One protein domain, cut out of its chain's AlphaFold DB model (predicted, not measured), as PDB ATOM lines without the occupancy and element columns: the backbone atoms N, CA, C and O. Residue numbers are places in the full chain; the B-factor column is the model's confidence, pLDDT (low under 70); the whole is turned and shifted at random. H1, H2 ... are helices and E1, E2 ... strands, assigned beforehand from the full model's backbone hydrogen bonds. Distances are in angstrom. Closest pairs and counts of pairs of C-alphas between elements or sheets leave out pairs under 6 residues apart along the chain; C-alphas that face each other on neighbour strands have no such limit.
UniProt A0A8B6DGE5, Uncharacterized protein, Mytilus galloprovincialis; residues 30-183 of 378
ATOM      1  N   CYS A  30      94.454 107.236 114.855       96.62
ATOM      2  CA  CYS A  30      94.751 107.164 113.419       96.62
ATOM      3  C   CYS A  30      93.966 108.193 112.579       96.62
ATOM      4  O   CYS A  30      93.138 107.801 111.734       96.62
ATOM      5  N   PRO A  31      94.212 109.508 112.745       94.69
ATOM      6  CA  PRO A  31      93.540 110.539 111.963       94.69
ATOM      7  C   PRO A  31      93.729 110.345 110.451       94.69
ATOM      8  O   PRO A  31      94.814 110.028 109.949       94.69
ATOM      9  N   GLN A  32      92.650 110.574 109.698       92.69
ATOM     10  CA  GLN A  32      92.650 110.459 108.242       92.69
ATOM     11  C   GLN A  32      93.031 111.779 107.570       92.69
ATOM     12  O   GLN A  32      92.311 112.774 107.647       92.69
ATOM     13  N   ASN A  33      94.108 111.750 106.789       92.56
ATOM     14  CA  ASN A  33      94.408 112.779 105.807       92.56
ATOM     15  C   ASN A  33      93.687 112.446 104.491       92.56
ATOM     16  O   ASN A  33      94.160 111.640 103.685       92.56
ATOM     17  N   LYS A  34      92.527 113.080 104.276       90.62
ATOM     18  CA  LYS A  34      91.694 112.862 103.082       90.62
ATOM     19  C   LYS A  34      92.411 113.235 101.780       90.62
ATOM     20  O   LYS A  34      92.242 112.529 100.793       90.62
ATOM     21  N   ALA A  35      93.235 114.285 101.781       91.56
ATOM     22  CA  ALA A  35      93.942 114.744 100.583       91.56
ATOM     23  C   ALA A  35      95.002 113.737 100.106       91.56
ATOM     24  O   ALA A  35      95.163 113.525  98.909       91.56
ATOM     25  N   ALA A  36      95.698 113.086 101.042       91.44
ATOM     26  CA  ALA A  36      96.735 112.099 100.736       91.44
ATOM     27  C   ALA A  36      96.219 110.649 100.670       91.44
ATOM     28  O   ALA A  36      97.003 109.741 100.396       91.44
ATOM     29  N   ASN A  37      94.931 110.422 100.961       94.00
ATOM     30  CA  ASN A  37      94.355 109.091 101.169       94.00
ATOM     31  C   ASN A  37      95.211 108.223 102.126       94.00
ATOM     32  O   ASN A  37      95.528 107.063 101.847       94.00
ATOM     33  N   LEU A  38      95.630 108.833 103.241       95.69
ATOM     34  CA  LEU A  38      96.566 108.268 104.215       95.69
ATOM     35  C   LEU A  38      96.004 108.419 105.631       95.69
ATOM     36  O   LEU A  38      95.593 109.513 106.017       95.69
ATOM     37  N   ARG A  39      96.055 107.354 106.426       96.50
ATOM     38  CA  ARG A  39      95.898 107.395 107.882       96.50
ATOM     39  C   ARG A  39      97.264 107.262 108.537       96.50
ATOM     40  O   ARG A  39      98.026 106.357 108.205       96.50
ATOM     41  N   LYS A  40      97.585 108.191 109.434       97.56
ATOM     42  CA  LYS A  40      98.802 108.132 110.248       97.56
ATOM     43  C   LYS A  40      98.386 107.800 111.668       97.56
ATOM     44  O   LYS A  40      97.628 108.571 112.239       97.56
ATOM     45  N   CYS A  41      98.842 106.668 112.170       98.31
ATOM     46  CA  CYS A  41      98.607 106.210 113.524       98.31
ATOM     47  C   CYS A  41      99.855 106.468 114.359       98.31
ATOM     48  O   CYS A  41     100.925 105.999 113.978       98.31
ATOM     49  N   ASP A  42      99.703 107.162 115.480       98.12
ATOM     50  CA  ASP A  42     100.756 107.311 116.486       98.12
ATOM     51  C   ASP A  42     100.220 106.750 117.801       98.12
ATOM     52  O   ASP A  42      99.240 107.258 118.346       98.12
ATOM     53  N   VAL A  43     100.788 105.629 118.240       98.19
ATOM     54  CA  VAL A  43     100.271 104.841 119.356       98.19
ATOM     55  C   VAL A  43     101.335 104.708 120.435       98.19
ATOM     56  O   VAL A  43     102.404 104.134 120.218       98.19
ATOM     57  N   PHE A  44     101.004 105.182 121.635       98.00
ATOM     58  CA  PHE A  44     101.797 104.939 122.833       98.00
ATOM     59  C   PHE A  44     101.239 103.747 123.616       98.00
ATOM     60  O   PHE A  44     100.055 103.724 123.948       98.00
ATOM     61  N   VAL A  45     102.090 102.765 123.920       97.88
ATOM     62  CA  VAL A  45     101.704 101.524 124.607       97.88
ATOM     63  C   VAL A  45     102.323 101.494 125.997       97.88
ATOM     64  O   VAL A  45     103.531 101.307 126.159       97.88
ATOM     65  N   ASP A  46     101.495 101.666 127.020       97.19
ATOM     66  CA  ASP A  46     101.930 101.589 128.412       97.19
ATOM     67  C   ASP A  46     102.052 100.139 128.902       97.19
ATOM     68  O   ASP A  46     103.030  99.798 129.572       97.19
ATOM     69  N   THR A  47     101.092  99.301 128.512       96.38
ATOM     70  CA  THR A  47     100.852  97.947 129.006       96.38
ATOM     71  C   THR A  47     100.883  96.944 127.863       96.38
ATOM     72  O   THR A  47     101.883  96.248 127.700       96.38
ATOM     73  N   GLN A  48      99.825  96.884 127.053       97.44
ATOM     74  CA  GLN A  48      99.704  95.938 125.953       97.44
ATOM     75  C   GLN A  48      98.960  96.541 124.760       97.44
ATOM     76  O   GLN A  48      97.965  97.241 124.920       97.44
ATOM     77  N   LEU A  49      99.433  96.222 123.558       97.50
ATOM     78  CA  LEU A  49      98.732  96.436 122.296       97.50
ATOM     79  C   LEU A  49      98.724  95.123 121.515       97.50
ATOM     80  O   LEU A  49      99.750  94.441 121.449       97.50
ATOM     81  N   ASP A  50      97.594  94.785 120.903       97.44
ATOM     82  CA  ASP A  50      97.472  93.609 120.048       97.44
ATOM     83  C   ASP A  50      97.357  94.016 118.573       97.44
ATOM     84  O   ASP A  50      96.467  94.762 118.163       97.44
ATOM     85  N   PHE A  51      98.285  93.542 117.740       97.56
ATOM     86  CA  PHE A  51      98.244  93.808 116.305       97.56
ATOM     87  C   PHE A  51      97.067  93.108 115.603       97.56
ATOM     88  O   PHE A  51      96.695  93.495 114.495       97.56
ATOM     89  N   THR A  52      96.454  92.090 116.208       95.81
ATOM     90  CA  THR A  52      95.244  91.453 115.671       95.81
ATOM     91  C   THR A  52      94.040  92.391 115.705       95.81
ATOM     92  O   THR A  52      93.325  92.463 114.703       95.81
ATOM     93  N   ASP A  53      93.906  93.213 116.750       96.12
ATOM     94  CA  ASP A  53      92.895  94.274 116.821       96.12
ATOM     95  C   ASP A  53      93.109  95.307 115.711       96.12
ATOM     96  O   ASP A  53      92.168  95.723 115.033       96.12
ATOM     97  N   PHE A  54      94.371  95.673 115.458       96.94
ATOM     98  CA  PHE A  54      94.720  96.554 114.344       96.94
ATOM     99  C   PHE A  54      94.339  95.929 112.995       96.94
ATOM    100  O   PHE A  54      93.709  96.583 112.163       96.94
ATOM    101  N   LYS A  55      94.660  94.646 112.770       95.94
ATOM    102  CA  LYS A  55      94.261  93.922 111.549       95.94
ATOM    103  C   LYS A  55      92.745  93.940 111.363       95.94
ATOM    104  O   LYS A  55      92.290  94.240 110.257       95.94
ATOM    105  N   GLN A  56      91.978  93.677 112.420       95.38
ATOM    106  CA  GLN A  56      90.520  93.730 112.371       95.38
ATOM    107  C   GLN A  56      90.031  95.135 112.003       95.38
ATOM    108  O   GLN A  56      89.309  95.280 111.017       95.38
ATOM    109  N   TRP A  57      90.503  96.172 112.697       95.69
ATOM    110  CA  TRP A  57      90.146  97.561 112.397       95.69
ATOM    111  C   TRP A  57      90.453  97.938 110.939       95.69
ATOM    112  O   TRP A  57      89.586  98.458 110.239       95.69
ATOM    113  N   THR A  58      91.642  97.600 110.421       95.81
ATOM    114  CA  THR A  58      91.985  97.891 109.014       95.81
ATOM    115  C   THR A  58      91.092  97.165 108.007       95.81
ATOM    116  O   THR A  58      90.884  97.658 106.896       95.81
ATOM    117  N   SER A  59      90.550  95.997 108.368       94.38
ATOM    118  CA  SER A  59      89.658  95.233 107.493       94.38
ATOM    119  C   SER A  59      88.297  95.915 107.307       94.38
ATOM    120  O   SER A  59      87.731  95.832 106.213       94.38
ATOM    121  N   GLU A  60      87.836  96.649 108.326       93.75
ATOM    122  CA  GLU A  60      86.557  97.371 108.363       93.75
ATOM    123  C   GLU A  60      86.602  98.729 107.645       93.75
ATOM    124  O   GLU A  60      85.555  99.308 107.350       93.75
ATOM    125  N   LEU A  61      87.795  99.249 107.333       92.25
ATOM    126  CA  LEU A  61      87.931 100.534 106.651       92.25
ATOM    127  C   LEU A  61      87.373 100.481 105.219       92.25
ATOM    128  O   LEU A  61      87.640  99.567 104.428       92.25
ATOM    129  N   GLU A  62      86.627 101.524 104.858       80.38
ATOM    130  CA  GLU A  62      86.128 101.714 103.501       80.38
ATOM    131  C   GLU A  62      87.280 102.039 102.529       80.38
ATOM    132  O   GLU A  62      88.048 102.979 102.733       80.38
ATOM    133  N   ARG A  63      87.349 101.294 101.412       76.25
ATOM    134  CA  ARG A  63      88.311 101.454 100.294       76.25
ATOM    135  C   ARG A  63      89.805 101.366 100.679       76.25
ATOM    136  O   ARG A  63      90.192 101.112 101.810       76.25
ATOM    137  N   ALA A  64      90.663 101.457  99.658       81.19
ATOM    138  CA  ALA A  64      92.118 101.326  99.744       81.19
ATOM    139  C   ALA A  64      92.766 102.592 100.339       81.19
ATOM    140  O   ALA A  64      93.248 103.453  99.602       81.19
ATOM    141  N   VAL A  65      92.739 102.723 101.664       94.88
ATOM    142  CA  VAL A  65      93.444 103.779 102.407       94.88
ATOM    143  C   VAL A  65      94.844 103.286 102.763       94.88
ATOM    144  O   VAL A  65      94.996 102.163 103.235       94.88
ATOM    145  N   LYS A  66      95.873 104.113 102.548       97.06
ATOM    146  CA  LYS A  66      97.231 103.798 103.019       97.06
ATOM    147  C   LYS A  66      97.337 104.077 104.508       97.06
ATOM    148  O   LYS A  66      96.763 105.052 104.990       97.06
ATOM    149  N   ILE A  67      98.104 103.271 105.227       98.06
ATOM    150  CA  ILE A  67      98.253 103.370 106.676       98.06
ATOM    151  C   ILE A  67      99.739 103.377 107.034       98.06
ATOM    152  O   ILE A  67     100.528 102.593 106.497       98.06
ATOM    153  N   SER A  68     100.106 104.298 107.919       98.44
ATOM    154  CA  SER A  68     101.395 104.357 108.610       98.44
ATOM    155  C   SER A  68     101.124 104.128 110.086       98.44
ATOM    156  O   SER A  68     100.334 104.879 110.650       98.44
ATOM    157  N   LEU A  69     101.733 103.106 110.678       98.62
ATOM    158  CA  LEU A  69     101.599 102.792 112.095       98.62
ATOM    159  C   LEU A  69     102.936 103.003 112.804       98.62
ATOM    160  O   LEU A  69     103.890 102.267 112.561       98.62
ATOM    161  N   ASP A  70     102.974 103.995 113.682       98.81
ATOM    162  CA  ASP A  70     104.092 104.306 114.561       98.81
ATOM    163  C   ASP A  70     103.706 103.898 115.996       98.81
ATOM    164  O   ASP A  70     102.720 104.381 116.547       98.81
ATOM    165  N   VAL A  71     104.449 102.960 116.588       98.75
ATOM    166  CA  VAL A  71     104.211 102.407 117.930       98.75
ATOM    167  C   VAL A  71     105.419 102.684 118.814       98.75
ATOM    168  O   VAL A  71     106.537 102.262 118.510       98.75
ATOM    169  N   THR A  72     105.195 103.349 119.941       98.69
ATOM    170  CA  THR A  72     106.218 103.559 120.972       98.69
ATOM    171  C   THR A  72     105.751 102.943 122.278       98.69
ATOM    172  O   THR A  72     104.668 103.262 122.760       98.69
ATOM    173  N   CYS A  73     106.566 102.083 122.877       98.75
ATOM    174  CA  CYS A  73     106.233 101.468 124.157       98.75
ATOM    175  C   CYS A  73     106.903 102.182 125.333       98.75
ATOM    176  O   CYS A  73     108.001 102.736 125.226       98.75
ATOM    177  N   SER A  74     106.249 102.112 126.493       97.75
ATOM    178  CA  SER A  74     106.918 102.283 127.780       97.75
ATOM    179  C   SER A  74     107.976 101.181 127.975       97.75
ATOM    180  O   SER A  74     107.971 100.172 127.276       97.75
ATOM    181  N   SER A  75     108.845 101.311 128.984       94.69
ATOM    182  CA  SER A  75     109.874 100.292 129.292       94.69
ATOM    183  C   SER A  75     109.350  98.860 129.512       94.69
ATOM    184  O   SER A  75     110.136  97.917 129.469       94.69
ATOM    185  N   LYS A  76     108.046  98.691 129.772       95.38
ATOM    186  CA  LYS A  76     107.381  97.391 129.962       95.38
ATOM    187  C   LYS A  76     106.247  97.148 128.964       95.38
ATOM    188  O   LYS A  76     105.551  96.147 129.100       95.38
ATOM    189  N   GLY A  77     106.042  98.051 128.006       98.06
ATOM    190  CA  GLY A  77     104.964  97.933 127.034       98.06
ATOM    191  C   GLY A  77     105.191  96.733 126.119       98.06
ATOM    192  O   GLY A  77     106.270  96.563 125.537       98.06
ATOM    193  N   VAL A  78     104.163  95.899 126.008       98.25
ATOM    194  CA  VAL A  78     104.149  94.706 125.166       98.25
ATOM    195  C   VAL A  78     103.357  95.002 123.903       98.25
ATOM    196  O   VAL A  78     102.222  95.467 123.959       98.25
ATOM    197  N   PHE A  79     103.934  94.701 122.749       98.44
ATOM    198  CA  PHE A  79     103.225  94.741 121.482       98.44
ATOM    199  C   PHE A  79     103.189  93.332 120.901       98.44
ATOM    200  O   PHE A  79     104.221  92.800 120.490       98.44
ATOM    201  N   PHE A  80     102.009  92.715 120.889       98.12
ATOM    202  CA  PHE A  80     101.819  91.432 120.227       98.12
ATOM    203  C   PHE A  80     101.860  91.661 118.714       98.12
ATOM    204  O   PHE A  80     100.921  92.206 118.138       98.12
ATOM    205  N   LEU A  81     102.975  91.289 118.083       97.75
ATOM    206  CA  LEU A  81     103.286  91.602 116.691       97.75
ATOM    207  C   LEU A  81     103.706  90.327 115.942       97.75
ATOM    208  O   LEU A  81     104.899  90.024 115.845       97.75
ATOM    209  N   PRO A  82     102.743  89.564 115.401       95.88
ATOM    210  CA  PRO A  82     103.032  88.309 114.728       95.88
ATOM    211  C   PRO A  82     103.639  88.521 113.337       95.88
ATOM    212  O   PRO A  82     103.145  89.318 112.538       95.88
ATOM    213  N   TRP A  83     104.682  87.758 113.009       94.44
ATOM    214  CA  TRP A  83     105.235  87.653 111.659       94.44
ATOM    215  C   TRP A  83     104.254  86.894 110.742       94.44
ATOM    216  O   TRP A  83     103.790  85.820 111.133       94.44
ATOM    217  N   PRO A  84     103.944  87.397 109.526       94.75
ATOM    218  CA  PRO A  84     104.683  88.421 108.783       94.75
ATOM    219  C   PRO A  84     104.259  89.883 108.992       94.75
ATOM    220  O   PRO A  84     104.832  90.736 108.334       94.75
ATOM    221  N   MET A  85     103.343  90.223 109.905       95.44
ATOM    222  CA  MET A  85     102.885  91.606 110.183       95.44
ATOM    223  C   MET A  85     102.053  92.227 109.047       95.44
ATOM    224  O   MET A  85     102.195  93.402 108.710       95.44
ATOM    225  N   LYS A  86     101.192  91.428 108.410       95.81
ATOM    226  CA  LYS A  86     100.320  91.892 107.320       95.81
ATOM    227  C   LYS A  86      99.015  92.470 107.856       95.81
ATOM    228  O   LYS A  86      98.347  91.833 108.661       95.81
ATOM    229  N   ALA A  87      98.632  93.634 107.345       96.69
ATOM    230  CA  ALA A  87      97.351  94.290 107.594       96.69
ATOM    231  C   ALA A  87      96.930  95.062 106.335       96.69
ATOM    232  O   ALA A  87      97.782  95.473 105.544       96.69
ATOM    233  N   ARG A  88      95.624  95.250 106.128       96.50
ATOM    234  CA  ARG A  88      95.105  95.897 104.915       96.50
ATOM    235  C   ARG A  88      95.524  97.367 104.881       96.50
ATOM    236  O   ARG A  88      95.266  98.106 105.824       96.50
ATOM    237  N   GLY A  89      96.140  97.805 103.786       96.75
ATOM    238  CA  GLY A  89      96.577  99.185 103.600       96.75
ATOM    239  C   GLY A  89      97.828  99.568 104.390       96.75
ATOM    240  O   GLY A  89      98.274 100.710 104.276       96.75
ATOM    241  N   LEU A  90      98.418  98.663 105.181       98.06
ATOM    242  CA  LEU A  90      99.606  98.962 105.980       98.06
ATOM    243  C   LEU A  90     100.834  99.109 105.077       98.06
ATOM    244  O   LEU A  90     101.360  98.134 104.554       98.06
ATOM    245  N   THR A  91     101.307 100.345 104.940       98.31
ATOM    246  CA  THR A  91     102.469 100.694 104.106       98.31
ATOM    247  C   THR A  91     103.721 101.000 104.918       98.31
ATOM    248  O   THR A  91     104.827 100.838 104.404       98.31
ATOM    249  N   LYS A  92     103.568 101.418 106.180       98.75
ATOM    250  CA  LYS A  92     104.684 101.692 107.092       98.75
ATOM    251  C   LYS A  92     104.386 101.162 108.484       98.75
ATOM    252  O   LYS A  92     103.286 101.384 108.985       98.75
ATOM    253  N   LEU A  93     105.369 100.514 109.094       98.75
ATOM    254  CA  LEU A  93     105.317 100.037 110.469       98.75
ATOM    255  C   LEU A  93     106.620 100.406 111.171       98.75
ATOM    256  O   LEU A  93     107.684  99.877 110.836       98.75
ATOM    257  N   HIS A  94     106.534 101.292 112.153       98.81
ATOM    258  CA  HIS A  94     107.652 101.662 113.004       98.81
ATOM    259  C   HIS A  94     107.327 101.302 114.446       98.81
ATOM    260  O   HIS A  94     106.272 101.655 114.956       98.81
ATOM    261  N   VAL A  95     108.235 100.595 115.105       98.75
ATOM    262  CA  VAL A  95     108.067 100.130 116.476       98.75
ATOM    263  C   VAL A  95     109.326 100.453 117.257       98.75
ATOM    264  O   VAL A  95     110.431 100.117 116.819       98.75
ATOM    265  N   LYS A  96     109.167 101.104 118.409       98.69
ATOM    266  CA  LYS A  96     110.284 101.563 119.228       98.69
ATOM    267  C   LYS A  96     110.116 101.194 120.695       98.69
ATOM    268  O   LYS A  96     109.099 101.509 121.308       98.69
ATOM    269  N   GLY A  97     111.164 100.603 121.272       98.25
ATOM    270  CA  GLY A  97     111.254 100.360 122.715       98.25
ATOM    271  C   GLY A  97     110.290  99.296 123.244       98.25
ATOM    272  O   GLY A  97     110.000  99.297 124.434       98.25
ATOM    273  N   CYS A  98     109.760  98.430 122.376       98.62
ATOM    274  CA  CYS A  98     108.718  97.465 122.728       98.62
ATOM    275  C   CYS A  98     109.267  96.068 123.017       98.62
ATOM    276  O   CYS A  98     110.228  95.613 122.385       98.62
ATOM    277  N   ILE A  99     108.574  95.346 123.899       98.06
ATOM    278  CA  ILE A  99     108.661  93.886 123.974       98.06
ATOM    279  C   ILE A  99     107.723  93.328 122.902       98.06
ATOM    280  O   ILE A  99     106.512  93.528 122.971       98.06
ATOM    281  N   LEU A 100     108.280  92.679 121.882       97.75
ATOM    282  CA  LEU A 100     107.530  92.109 120.767       97.75
ATOM    283  C   LEU A 100     107.149  90.674 121.091       97.75
ATOM    284  O   LEU A 100     107.983  89.768 120.986       97.75
ATOM    285  N   ASP A 101     105.888  90.501 121.472       96.62
ATOM    286  CA  ASP A 101     105.314  89.200 121.777       96.62
ATOM    287  C   ASP A 101     104.663  88.552 120.552       96.62
ATOM    288  O   ASP A 101     104.332  89.211 119.566       96.62
ATOM    289  N   GLY A 102     104.528  87.228 120.584       94.62
ATOM    290  CA  GLY A 102     103.820  86.468 119.571       94.62
ATOM    291  C   GLY A 102     104.491  86.483 118.208       94.62
ATOM    292  O   GLY A 102     103.831  86.155 117.224       94.62
ATOM    293  N   PHE A 103     105.780  86.829 118.124       95.00
ATOM    294  CA  PHE A 103     106.459  87.070 116.849       95.00
ATOM    295  C   PHE A 103     106.364  85.881 115.881       95.00
ATOM    296  O   PHE A 103     106.234  86.073 114.679       95.00
ATOM    297  N   LEU A 104     106.362  84.647 116.394       92.75
ATOM    298  CA  LEU A 104     106.255  83.415 115.599       92.75
ATOM    299  C   LEU A 104     104.862  82.755 115.680       92.75
ATOM    300  O   LEU A 104     104.674  81.628 115.223       92.75
ATOM    301  N   SER A 105     103.878  83.434 116.280       93.31
ATOM    302  CA  SER A 105     102.574  82.839 116.603       93.31
ATOM    303  C   SER A 105     101.712  82.558 115.367       93.31
ATOM    304  O   SER A 105     100.985  81.567 115.348       93.31
ATOM    305  N   GLU A 106     101.849  83.363 114.308       92.25
ATOM    306  CA  GLU A 106     101.107  83.205 113.046       92.25
ATOM    307  C   GLU A 106     101.935  82.569 111.924       92.25
ATOM    308  O   GLU A 106     101.479  82.488 110.786       92.25
ATOM    309  N   SER A 107     103.120  82.026 112.222       88.06
ATOM    310  CA  SER A 107     103.981  81.411 111.201       88.06
ATOM    311  C   SER A 107     103.415  80.126 110.577       88.06
ATOM    312  O   SER A 107     104.053  79.531 109.721       88.06
ATOM    313  N   PHE A 108     102.233  79.668 110.991       87.62
ATOM    314  CA  PHE A 108     101.506  78.557 110.365       87.62
ATOM    315  C   PHE A 108     100.052  78.915 110.042       87.62
ATOM    316  O   PHE A 108      99.268  78.037 109.683       87.62
ATOM    317  N   THR A 109      99.688  80.189 110.176       89.25
ATOM    318  CA  THR A 109      98.335  80.671 109.919       89.25
ATOM    319  C   THR A 109      98.296  81.236 108.502       89.25
ATOM    320  O   THR A 109      98.943  82.252 108.240       89.25
ATOM    321  N   PRO A 110      97.584  80.598 107.556       86.50
ATOM    322  CA  PRO A 110      97.455  81.145 106.215       86.50
ATOM    323  C   PRO A 110      96.739  82.494 106.277       86.50
ATOM    324  O   PRO A 110      95.777  82.671 107.026       86.50
ATOM    325  N   THR A 111      97.197  83.446 105.472       88.31
ATOM    326  CA  THR A 111      96.581  84.765 105.365       88.31
ATOM    327  C   THR A 111      96.309  85.092 103.906       88.31
ATOM    328  O   THR A 111      97.117  84.810 103.032       88.31
ATOM    329  N   ASN A 112      95.146  85.685 103.642       91.56
ATOM    330  CA  ASN A 112      94.792  86.200 102.316       91.56
ATOM    331  C   ASN A 112      95.159  87.686 102.168       91.56
ATOM    332  O   ASN A 112      94.804  88.327 101.177       91.56
ATOM    333  N   LEU A 113      95.814  88.264 103.181       93.75
ATOM    334  CA  LEU A 113      96.227  89.658 103.164       93.75
ATOM    335  C   LEU A 113      97.414  89.837 102.221       93.75
ATOM    336  O   LEU A 113      98.405  89.107 102.273       93.75
ATOM    337  N   LYS A 114      97.325  90.851 101.364       94.31
ATOM    338  CA  LYS A 114      98.428  91.218 100.480       94.31
ATOM    339  C   LYS A 114      99.587  91.784 101.298       94.31
ATOM    340  O   LYS A 114      99.392  92.425 102.327       94.31
ATOM    341  N   ASP A 115     100.796  91.527 100.819       95.50
ATOM    342  CA  ASP A 115     101.991  92.240 101.261       95.50
ATOM    343  C   ASP A 115     101.968  93.643 100.636       95.50
ATOM    344  O   ASP A 115     101.999  93.783  99.413       95.50
ATOM    345  N   GLU A 116     101.832  94.662 101.482       97.00
ATOM    346  CA  GLU A 116     101.787  96.078 101.094       97.00
ATOM    347  C   GLU A 116     102.808  96.923 101.882       97.00
ATOM    348  O   GLU A 116     102.892  98.138 101.676       97.00
ATOM    349  N   LEU A 117     103.583  96.293 102.778       98.19
ATOM    350  CA  LEU A 117     104.479  96.981 103.701       98.19
ATOM    351  C   LEU A 117     105.758  97.426 102.986       98.19
ATOM    352  O   LEU A 117     106.609  96.623 102.614       98.19
ATOM    353  N   GLN A 118     105.936  98.738 102.866       98.62
ATOM    354  CA  GLN A 118     107.060  99.353 102.162       98.62
ATOM    355  C   GLN A 118     108.178  99.792 103.112       98.62
ATOM    356  O   GLN A 118     109.351  99.768 102.738       98.62
ATOM    357  N   GLU A 119     107.847 100.183 104.340       98.75
ATOM    358  CA  GLU A 119     108.830 100.590 105.345       98.75
ATOM    359  C   GLU A 119     108.591  99.840 106.653       98.75
ATOM    360  O   GLU A 119     107.511  99.910 107.235       98.75
ATOM    361  N   LEU A 120     109.619  99.135 107.122       98.69
ATOM    362  CA  LEU A 120     109.629  98.474 108.422       98.69
ATOM    363  C   LEU A 120     110.781  99.028 109.254       98.69
ATOM    364  O   LEU A 120     111.921  99.058 108.789       98.69
ATOM    365  N   SER A 121     110.496  99.421 110.491       98.62
ATOM    366  CA  SER A 121     111.511  99.822 111.458       98.62
ATOM    367  C   SER A 121     111.205  99.244 112.826       98.62
ATOM    368  O   SER A 121     110.192  99.584 113.417       98.62
ATOM    369  N   LEU A 122     112.102  98.417 113.348       98.44
ATOM    370  CA  LEU A 122     112.101  97.960 114.733       98.44
ATOM    371  C   LEU A 122     113.367  98.524 115.395       98.44
ATOM    372  O   LEU A 122     114.475  98.258 114.919       98.44
ATOM    373  N   ASP A 123     113.211  99.339 116.438       98.25
ATOM    374  CA  ASP A 123     114.314 100.059 117.090       98.25
ATOM    375  C   ASP A 123     114.270  99.875 118.617       98.25
ATOM    376  O   ASP A 123     113.289 100.229 119.273       98.25
ATOM    377  N   ASN A 124     115.348  99.337 119.193       97.75
ATOM    378  CA  ASN A 124     115.456  99.001 120.621       97.75
ATOM    379  C   ASN A 124     114.332  98.065 121.098       97.75
ATOM    380  O   ASN A 124     113.753  98.275 122.162       97.75
ATOM    381  N   CYS A 125     113.992  97.061 120.292       97.56
ATOM    382  CA  CYS A 125     112.950  96.096 120.631       97.56
ATOM    383  C   CYS A 125     113.540  94.794 121.187       97.56
ATOM    384  O   CYS A 125     114.628  94.356 120.799       97.56
ATOM    385  N   VAL A 126     112.772  94.141 122.056       96.94
ATOM    386  CA  VAL A 126     113.074  92.809 122.590       96.94
ATOM    387  C   VAL A 126     112.090  91.820 121.983       96.94
ATOM    388  O   VAL A 126     110.901  91.901 122.256       96.94
ATOM    389  N   ILE A 127     112.554  90.891 121.152       95.88
ATOM    390  CA  ILE A 127     111.698  89.856 120.566       95.88
ATOM    391  C   ILE A 127     111.626  88.673 121.526       95.88
ATOM    392  O   ILE A 127     112.646  88.042 121.821       95.88
ATOM    393  N   THR A 128     110.422  88.328 121.975       94.50
ATOM    394  CA  THR A 128     110.211  87.111 122.758       94.50
ATOM    395  C   THR A 128     109.987  85.934 121.819       94.50
ATOM    396  O   THR A 128     108.981  85.847 121.113       94.50
ATOM    397  N   ALA A 129     110.945  85.009 121.794       86.94
ATOM    398  CA  ALA A 129     110.867  83.817 120.962       86.94
ATOM    399  C   ALA A 129     110.413  82.612 121.794       86.94
ATOM    400  O   ALA A 129     111.023  82.261 122.807       86.94
ATOM    401  N   ASN A 130     109.357  81.941 121.332       85.50
ATOM    402  CA  ASN A 130     108.976  80.631 121.839       85.50
ATOM    403  C   ASN A 130     109.817  79.562 121.126       85.50
ATOM    404  O   ASN A 130     109.655  79.329 119.926       85.50
ATOM    405  N   MET A 131     110.712  78.899 121.861       81.44
ATOM    406  CA  MET A 131     111.653  77.945 121.271       81.44
ATOM    407  C   MET A 131     110.951  76.736 120.634       81.44
ATOM    408  O   MET A 131     111.390  76.256 119.592       81.44
ATOM    409  N   LYS A 132     109.802  76.293 121.167       84.00
ATOM    410  CA  LYS A 132     109.001  75.231 120.532       84.00
ATOM    411  C   LYS A 132     108.501  75.657 119.152       84.00
ATOM    412  O   LYS A 132     108.547  74.868 118.210       84.00
ATOM    413  N   GLN A 133     108.048  76.906 119.014       85.50
ATOM    414  CA  GLN A 133     107.642  77.457 117.716       85.50
ATOM    415  C   GLN A 133     108.843  77.599 116.775       85.50
ATOM    416  O   GLN A 133     108.736  77.224 115.610       85.50
ATOM    417  N   ALA A 134     109.994  78.050 117.283       84.31
ATOM    418  CA  ALA A 134     111.228  78.128 116.503       84.31
ATOM    419  C   ALA A 134     111.646  76.749 115.963       84.31
ATOM    420  O   ALA A 134     111.843  76.602 114.762       84.31
ATOM    421  N   ILE A 135     111.685  75.708 116.798       82.25
ATOM    422  CA  ILE A 135     112.002  74.335 116.362       82.25
ATOM    423  C   ILE A 135     110.983  73.828 115.337       82.25
ATOM    424  O   ILE A 135     111.351  73.203 114.337       82.25
ATOM    425  N   ARG A 136     109.694  74.116 115.544       85.50
ATOM    426  CA  ARG A 136     108.647  73.756 114.583       85.50
ATOM    427  C   ARG A 136     108.873  74.424 113.225       85.50
ATOM    428  O   ARG A 136     108.706  73.766 112.202       85.50
ATOM    429  N   LEU A 137     109.292  75.690 113.202       85.06
ATOM    430  CA  LEU A 137     109.636  76.414 111.971       85.06
ATOM    431  C   LEU A 137     110.829  75.803 111.237       85.06
ATOM    432  O   LEU A 137     110.870  75.831 110.012       85.06
ATOM    433  N   LEU A 138     111.783  75.229 111.971       81.88
ATOM    434  CA  LEU A 138     112.941  74.558 111.377       81.88
ATOM    435  C   LEU A 138     112.610  73.165 110.821       81.88
ATOM    436  O   LEU A 138     113.281  72.690 109.906       81.88
ATOM    437  N   SER A 139     111.586  72.506 111.365       81.88
ATOM    438  CA  SER A 139     111.193  71.137 110.995       81.88
ATOM    439  C   SER A 139     110.039  71.067 109.996       81.88
ATOM    440  O   SER A 139     109.850  70.029 109.361       81.88
ATOM    441  N   THR A 140     109.280  72.149 109.828       85.12
ATOM    442  CA  THR A 140     108.093  72.186 108.966       85.12
ATOM    443  C   THR A 140     108.386  72.972 107.686       85.12
ATOM    444  O   THR A 140     108.899  74.088 107.776       85.12
ATOM    445  N   PRO A 141     108.032  72.458 106.493       85.00
ATOM    446  CA  PRO A 141     108.094  73.242 105.265       85.00
ATOM    447  C   PRO A 141     107.243  74.513 105.386       85.00
ATOM    448  O   PRO A 141     106.046  74.438 105.665       85.00
ATOM    449  N   LEU A 142     107.856  75.677 105.176       85.56
ATOM    450  CA  LEU A 142     107.159  76.964 105.214       85.56
ATOM    451  C   LEU A 142     106.732  77.376 103.814       85.56
ATOM    452  O   LEU A 142     107.460  77.150 102.841       85.56
ATOM    453  N   THR A 143     105.575  78.026 103.709       89.81
ATOM    454  CA  THR A 143     105.208  78.719 102.473       89.81
ATOM    455  C   THR A 143     106.163  79.891 102.251       89.81
ATOM    456  O   THR A 143     106.673  80.476 103.208       89.81
ATOM    457  N   GLN A 144     106.383  80.259 100.987       91.62
ATOM    458  CA  GLN A 144     107.222  81.409 100.642       91.62
ATOM    459  C   GLN A 144     106.758  82.683 101.354       91.62
ATOM    460  O   GLN A 144     107.570  83.473 101.813       91.62
ATOM    461  N   GLU A 145     105.449  82.871 101.471       90.06
ATOM    462  CA  GLU A 145     104.865  84.037 102.119       90.06
ATOM    463  C   GLU A 145     105.245  84.154 103.598       90.06
ATOM    464  O   GLU A 145     105.627  85.230 104.054       90.06
ATOM    465  N   ILE A 146     105.155  83.050 104.339       89.75
ATOM    466  CA  ILE A 146     105.518  83.012 105.755       89.75
ATOM    467  C   ILE A 146     107.024  83.190 105.906       89.75
ATOM    468  O   ILE A 146     107.467  83.936 106.769       89.75
ATOM    469  N   ASP A 147     107.819  82.518 105.080       89.56
ATOM    470  CA  ASP A 147     109.272  82.551 105.218       89.56
ATOM    471  C   ASP A 147     109.877  83.906 104.850       89.56
ATOM    472  O   ASP A 147     110.680  84.475 105.586       89.56
ATOM    473  N   CYS A 148     109.458  84.451 103.711       92.69
ATOM    474  CA  CYS A 148     109.978  85.708 103.193       92.69
ATOM    475  C   CYS A 148     109.350  86.931 103.865       92.69
ATOM    476  O   CYS A 148     109.917  88.020 103.819       92.69
ATOM    477  N   GLY A 149     108.172  86.770 104.469       93.31
ATOM    478  CA  GLY A 149     107.400  87.845 105.073       93.31
ATOM    479  C   GLY A 149     107.083  88.982 104.110       93.31
ATOM    480  O   GLY A 149     106.197  88.847 103.270       93.31
ATOM    481  N   GLN A 150     107.765  90.117 104.283       95.31
ATOM    482  CA  GLN A 150     107.458  91.385 103.613       95.31
ATOM    483  C   GLN A 150     108.450  91.643 102.468       95.31
ATOM    484  O   GLN A 150     109.492  92.280 102.631       95.31
ATOM    485  N   GLN A 151     108.136  91.118 101.289       96.56
ATOM    486  CA  GLN A 151     108.916  91.260 100.061       96.56
ATOM    487  C   GLN A 151     108.707  92.611  99.351       96.56
ATOM    488  O   GLN A 151     109.540  92.979  98.514       96.56
ATOM    489  N   THR A 152     107.646  93.367  99.673       97.94
ATOM    490  CA  THR A 152     107.407  94.712  99.100       97.94
ATOM    491  C   THR A 152     108.204  95.838  99.766       97.94
ATOM    492  O   THR A 152     108.134  96.991  99.327       97.94
ATOM    493  N   LEU A 153     109.032  95.513 100.765       98.50
ATOM    494  CA  LEU A 153     109.850  96.485 101.483       98.50
ATOM    495  C   LEU A 153     110.779  97.266 100.548       98.50
ATOM    496  O   LEU A 153     111.560  96.702  99.786       98.50
ATOM    497  N   HIS A 154     110.753  98.585 100.701       98.75
ATOM    498  CA  HIS A 154     111.736  99.531 100.186       98.75
ATOM    499  C   HIS A 154     112.828  99.838 101.216       98.75
ATOM    500  O   HIS A 154     113.989 100.045 100.845       98.75
ATOM    501  N   ARG A 155     112.457  99.838 102.502       98.75
ATOM    502  CA  ARG A 155     113.329 100.153 103.637       98.75
ATOM    503  C   ARG A 155     113.068  99.199 104.801       98.75
ATOM    504  O   ARG A 155     111.926  99.042 105.220       98.75
ATOM    505  N   SER A 156     114.127  98.608 105.351       98.50
ATOM    506  CA  SER A 156     114.039  97.705 106.504       98.50
ATOM    507  C   SER A 156     115.079  98.067 107.559       98.50
ATOM    508  O   SER A 156     116.272  98.097 107.262       98.50
ATOM    509  N   VAL A 157     114.638  98.332 108.788       98.56
ATOM    510  CA  VAL A 157     115.495  98.691 109.925       98.56
ATOM    511  C   VAL A 157     115.225  97.778 111.099       98.56
ATOM    512  O   VAL A 157     114.083  97.584 111.502       98.56
ATOM    513  N   TRP A 158     116.300  97.215 111.629       97.50
ATOM    514  CA  TRP A 158     116.316  96.313 112.769       97.50
ATOM    515  C   TRP A 158     117.507  96.707 113.632       97.50
ATOM    516  O   TRP A 158     118.586  96.121 113.521       97.50
ATOM    517  N   ARG A 159     117.316  97.749 114.437       97.56
ATOM    518  CA  ARG A 159     118.376  98.362 115.229       97.56
ATOM    519  C   ARG A 159     118.253  97.953 116.684       97.56
ATOM    520  O   ARG A 159     117.172  98.056 117.258       97.56
ATOM    521  N   ASN A 160     119.374  97.536 117.271       97.19
ATOM    522  CA  ASN A 160     119.449  97.150 118.680       97.19
ATOM    523  C   ASN A 160     118.344  96.152 119.071       97.19
ATOM    524  O   ASN A 160     117.601  96.345 120.033       97.19
ATOM    525  N   ILE A 161     118.183  95.117 118.244       95.94
ATOM    526  CA  ILE A 161     117.206  94.058 118.478       95.94
ATOM    527  C   ILE A 161     117.851  92.990 119.341       95.94
ATOM    528  O   ILE A 161     118.918  92.467 119.011       95.94
ATOM    529  N   THR A 162     117.173  92.644 120.427       94.75
ATOM    530  CA  THR A 162     117.565  91.541 121.303       94.75
ATOM    531  C   THR A 162     116.508  90.451 121.268       94.75
ATOM    532  O   THR A 162     115.354  90.697 120.915       94.75
ATOM    533  N   TYR A 163     116.909  89.230 121.608       91.62
ATOM    534  CA  TYR A 163     116.009  88.090 121.703       91.62
ATOM    535  C   TYR A 163     116.013  87.589 123.136       91.62
ATOM    536  O   TYR A 163     117.077  87.369 123.715       91.62
ATOM    537  N   THR A 164     114.828  87.377 123.689       91.69
ATOM    538  CA  THR A 164     114.658  86.734 124.990       91.69
ATOM    539  C   THR A 164     113.831  85.476 124.817       91.69
ATOM    540  O   THR A 164     112.819  85.472 124.112       91.69
ATOM    541  N   GLN A 165     114.251  84.398 125.466       82.25
ATOM    542  CA  GLN A 165     113.461  83.178 125.520       82.25
ATOM    543  C   GLN A 165     112.296  83.392 126.486       82.25
ATOM    544  O   GLN A 165     112.497  83.835 127.618       82.25
ATOM    545  N   MET A 166     111.080  83.062 126.055       74.88
ATOM    546  CA  MET A 166     109.991  82.895 127.014       74.88
ATOM    547  C   MET A 166     110.325  81.701 127.899       74.88
ATOM    548  O   MET A 166     110.484  80.596 127.381       74.88
ATOM    549  N   SER A 167     110.447  81.926 129.209       59.81
ATOM    550  CA  SER A 167     110.615  80.850 130.184       59.81
ATOM    551  C   SER A 167     109.447  79.885 130.022       59.81
ATOM    552  O   SER A 167     108.328  80.185 130.438       59.81
ATOM    553  N   THR A 168     109.692  78.735 129.401       62.12
ATOM    554  CA  THR A 168     108.726  77.645 129.461       62.12
ATOM    555  C   THR A 168     108.884  76.947 130.810       62.12
ATOM    556  O   THR A 168     109.839  77.193 131.552       62.12
ATOM    557  N   ASN A 169     107.905  76.142 131.217       72.12
ATOM    558  CA  ASN A 169     108.066  75.335 132.426       72.12
ATOM    559  C   ASN A 169     109.343  74.488 132.286       72.12
ATOM    560  O   ASN A 169     109.560  73.921 131.224       72.12
ATOM    561  N   LYS A 170     110.149  74.319 133.345       69.94
ATOM    562  CA  LYS A 170     111.455  73.613 133.290       69.94
ATOM    563  C   LYS A 170     111.451  72.252 132.561       69.94
ATOM    564  O   LYS A 170     112.485  71.819 132.070       69.94
ATOM    565  N   LYS A 171     110.308  71.554 132.516       68.44
ATOM    566  CA  LYS A 171     110.143  70.288 131.776       68.44
ATOM    567  C   LYS A 171     110.157  70.464 130.253       68.44
ATOM    568  O   LYS A 171     110.654  69.596 129.550       68.44
ATOM    569  N   ASP A 172     109.612  71.570 129.761       65.44
ATOM    570  CA  ASP A 172     109.547  71.895 128.340       65.44
ATOM    571  C   ASP A 172     110.912  72.306 127.782       65.44
ATOM    572  O   ASP A 172     111.215  71.990 126.629       65.44
ATOM    573  N   ASP A 173     111.752  72.946 128.599       65.00
ATOM    574  CA  ASP A 173     113.106  73.337 128.200       65.00
ATOM    575  C   ASP A 173     113.980  72.109 127.883       65.00
ATOM    576  O   ASP A 173     114.707  72.131 126.895       65.00
ATOM    577  N   PHE A 174     113.847  71.001 128.627       67.25
ATOM    578  CA  PHE A 174     114.668  69.795 128.426       67.25
ATOM    579  C   PHE A 174     114.398  69.073 127.092       67.25
ATOM    580  O   PHE A 174     115.328  68.708 126.374       67.25
ATOM    581  N   GLU A 175     113.128  68.881 126.723       68.62
ATOM    582  CA  GLU A 175     112.765  68.254 125.436       68.62
ATOM    583  C   GLU A 175     113.139  69.149 124.245       68.62
ATOM    584  O   GLU A 175     113.611  68.680 123.207       68.62
ATOM    585  N   THR A 176     112.973  70.459 124.420       65.38
ATOM    586  CA  THR A 176     113.353  71.479 123.441       65.38
ATOM    587  C   THR A 176     114.867  71.483 123.223       65.38
ATOM    588  O   THR A 176     115.328  71.477 122.083       65.38
ATOM    589  N   GLU A 177     115.644  71.429 124.302       66.38
ATOM    590  CA  GLU A 177     117.100  71.359 124.262       66.38
ATOM    591  C   GLU A 177     117.570  70.091 123.533       66.38
ATOM    592  O   GLU A 177     118.364  70.178 122.595       66.38
ATOM    593  N   LYS A 178     117.001  68.922 123.854       68.69
ATOM    594  CA  LYS A 178     117.306  67.658 123.164       68.69
ATOM    595  C   LYS A 178     117.031  67.721 121.656       68.69
ATOM    596  O   LYS A 178     117.822  67.211 120.868       68.69
ATOM    597  N   LEU A 179     115.938  68.365 121.242       66.31
ATOM    598  CA  LEU A 179     115.611  68.568 119.826       66.31
ATOM    599  C   LEU A 179     116.599  69.505 119.119       66.31
ATOM    600  O   LEU A 179     116.963  69.229 117.980       66.31
ATOM    601  N   VAL A 180     117.048  70.579 119.775       66.50
ATOM    602  CA  VAL A 180     118.044  71.508 119.209       66.50
ATOM    603  C   VAL A 180     119.402  70.826 119.051       66.50
ATOM    604  O   VAL A 180     120.027  70.968 118.004       66.50
ATOM    605  N   TRP A 181     119.835  70.037 120.038       62.22
ATOM    606  CA  TRP A 181     121.107  69.307 119.970       62.22
ATOM    607  C   TRP A 181     121.117  68.168 118.945       62.22
ATOM    608  O   TRP A 181     122.189  67.777 118.488       62.22
ATOM    609  N   ASN A 182     119.949  67.650 118.551       66.62
ATOM    610  CA  ASN A 182     119.859  66.589 117.547       66.62
ATOM    611  C   ASN A 182     120.129  67.075 116.113       66.62
ATOM    612  O   ASN A 182     120.416  66.244 115.255       66.62
ATOM    613  N   PHE A 183     120.054  68.382 115.839       64.56
ATOM    614  CA  PHE A 183     120.384  68.926 114.522       64.56
ATOM    615  C   PHE A 183     121.800  69.489 114.520       64.56
ATOM    616  O   PHE A 183     122.110  70.449 115.230       64.56
TER     617      PHE A 183
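AT A GLANCE: This is residues 30 to 183 of the 378 residues of an uncharacterized protein of Mytilus galloprovincialis (UniProt A0A8B6DGE5). The chain winds in stacked turns, a short solenoid: each turn lays one strand in the sheet E1 E3 E5 E7 E9 and then, round a corner, a shorter one in the sheet E2 E4 E6 E8 E10. H1, the loops 81 to 89 and 102 to 118, and the stretch with H2 and H3 lead back from turn to turn, while H4 lies beside H2 at one end of the long axis. The 154 printed residues hold ten named strands and four named helices, in the order E1 E2 H1 E3 E4 E5 E6 E7 E8 H2 H3 E9 E10 H4, and both sheets are parallel. The class is mixed, helices and strands. The whole is compact, with a radius of gyration of the C-alphas of 16.6 A, yet elongated, spanning 57 by 34 by 26 A.

HOW THE PARTS SIT: Start at residues 32 to 33, which pair antiparallel with residues 38 to 39 of E1, residues 38 to 45. Look beside E1, an edge strand, for E3, residues 66 to 73: N 39 and O 66 are 2.8 A apart, within hydrogen-bond range. Next come E5, residues 90 to 96, with N 69 and O 92 at 2.9 A; E7, residues 119 to 123, with N 93 and O 119 at 2.9 A; and E9, residues 155 to 159, with N 122 and O 157 at 2.8 A. This sheet is twisted. In the other sheet, E2, residues 48 to 50, and E4, residues 78 to 80, have N 49 and O 78 at 2.9 A. E6, residues 99 to 101, follows with N 79 and O 99 at 2.8 A, then E8, residues 126 to 129, with N 100 and O 126 at 2.8 A, and E10, residues 162 to 165, with N 127 and O 162 at 2.8 A. E7 runs on into E8 at 98 degrees. H1, residues 51 to 60, only grazes the first sheet, with residues 54 to 58. H3, residues 144 to 148, is on neither sheet. H2, residues 131 to 139, touches residues 176 to 180 of H4, residues 170 to 181, at a shallow tilt of 28 degrees, the same way; the C-alphas of Lys 132 and Thr 176 are closest, at 6.4 A. In H1, H2 and H3 every O i to N i+4 pair is within hydrogen-bond range; in H4, 6 of 8 are.

IN THESE COORDINATES: Find C-alpha 38 at (96.566, 108.268, 104.215); from there E1 runs 22.1 A to C-alpha 45. E3 covers 23.1 A, E5 17.2 A and H1 14.6 A. H4 runs 17.0 A, ending at C-alpha 181 at (121.107, 69.307, 119.970).

THE WHOLE: The two C-alphas farthest apart, those of Ala 35 and Asn 182, are 57.3 A apart. The printed part has no cut, and E6 to E7 is a long link of 17 residues. Mean pLDDT of the printed part is 90.9; look for values under 70 at residues 167 to 168 and 170 to 183.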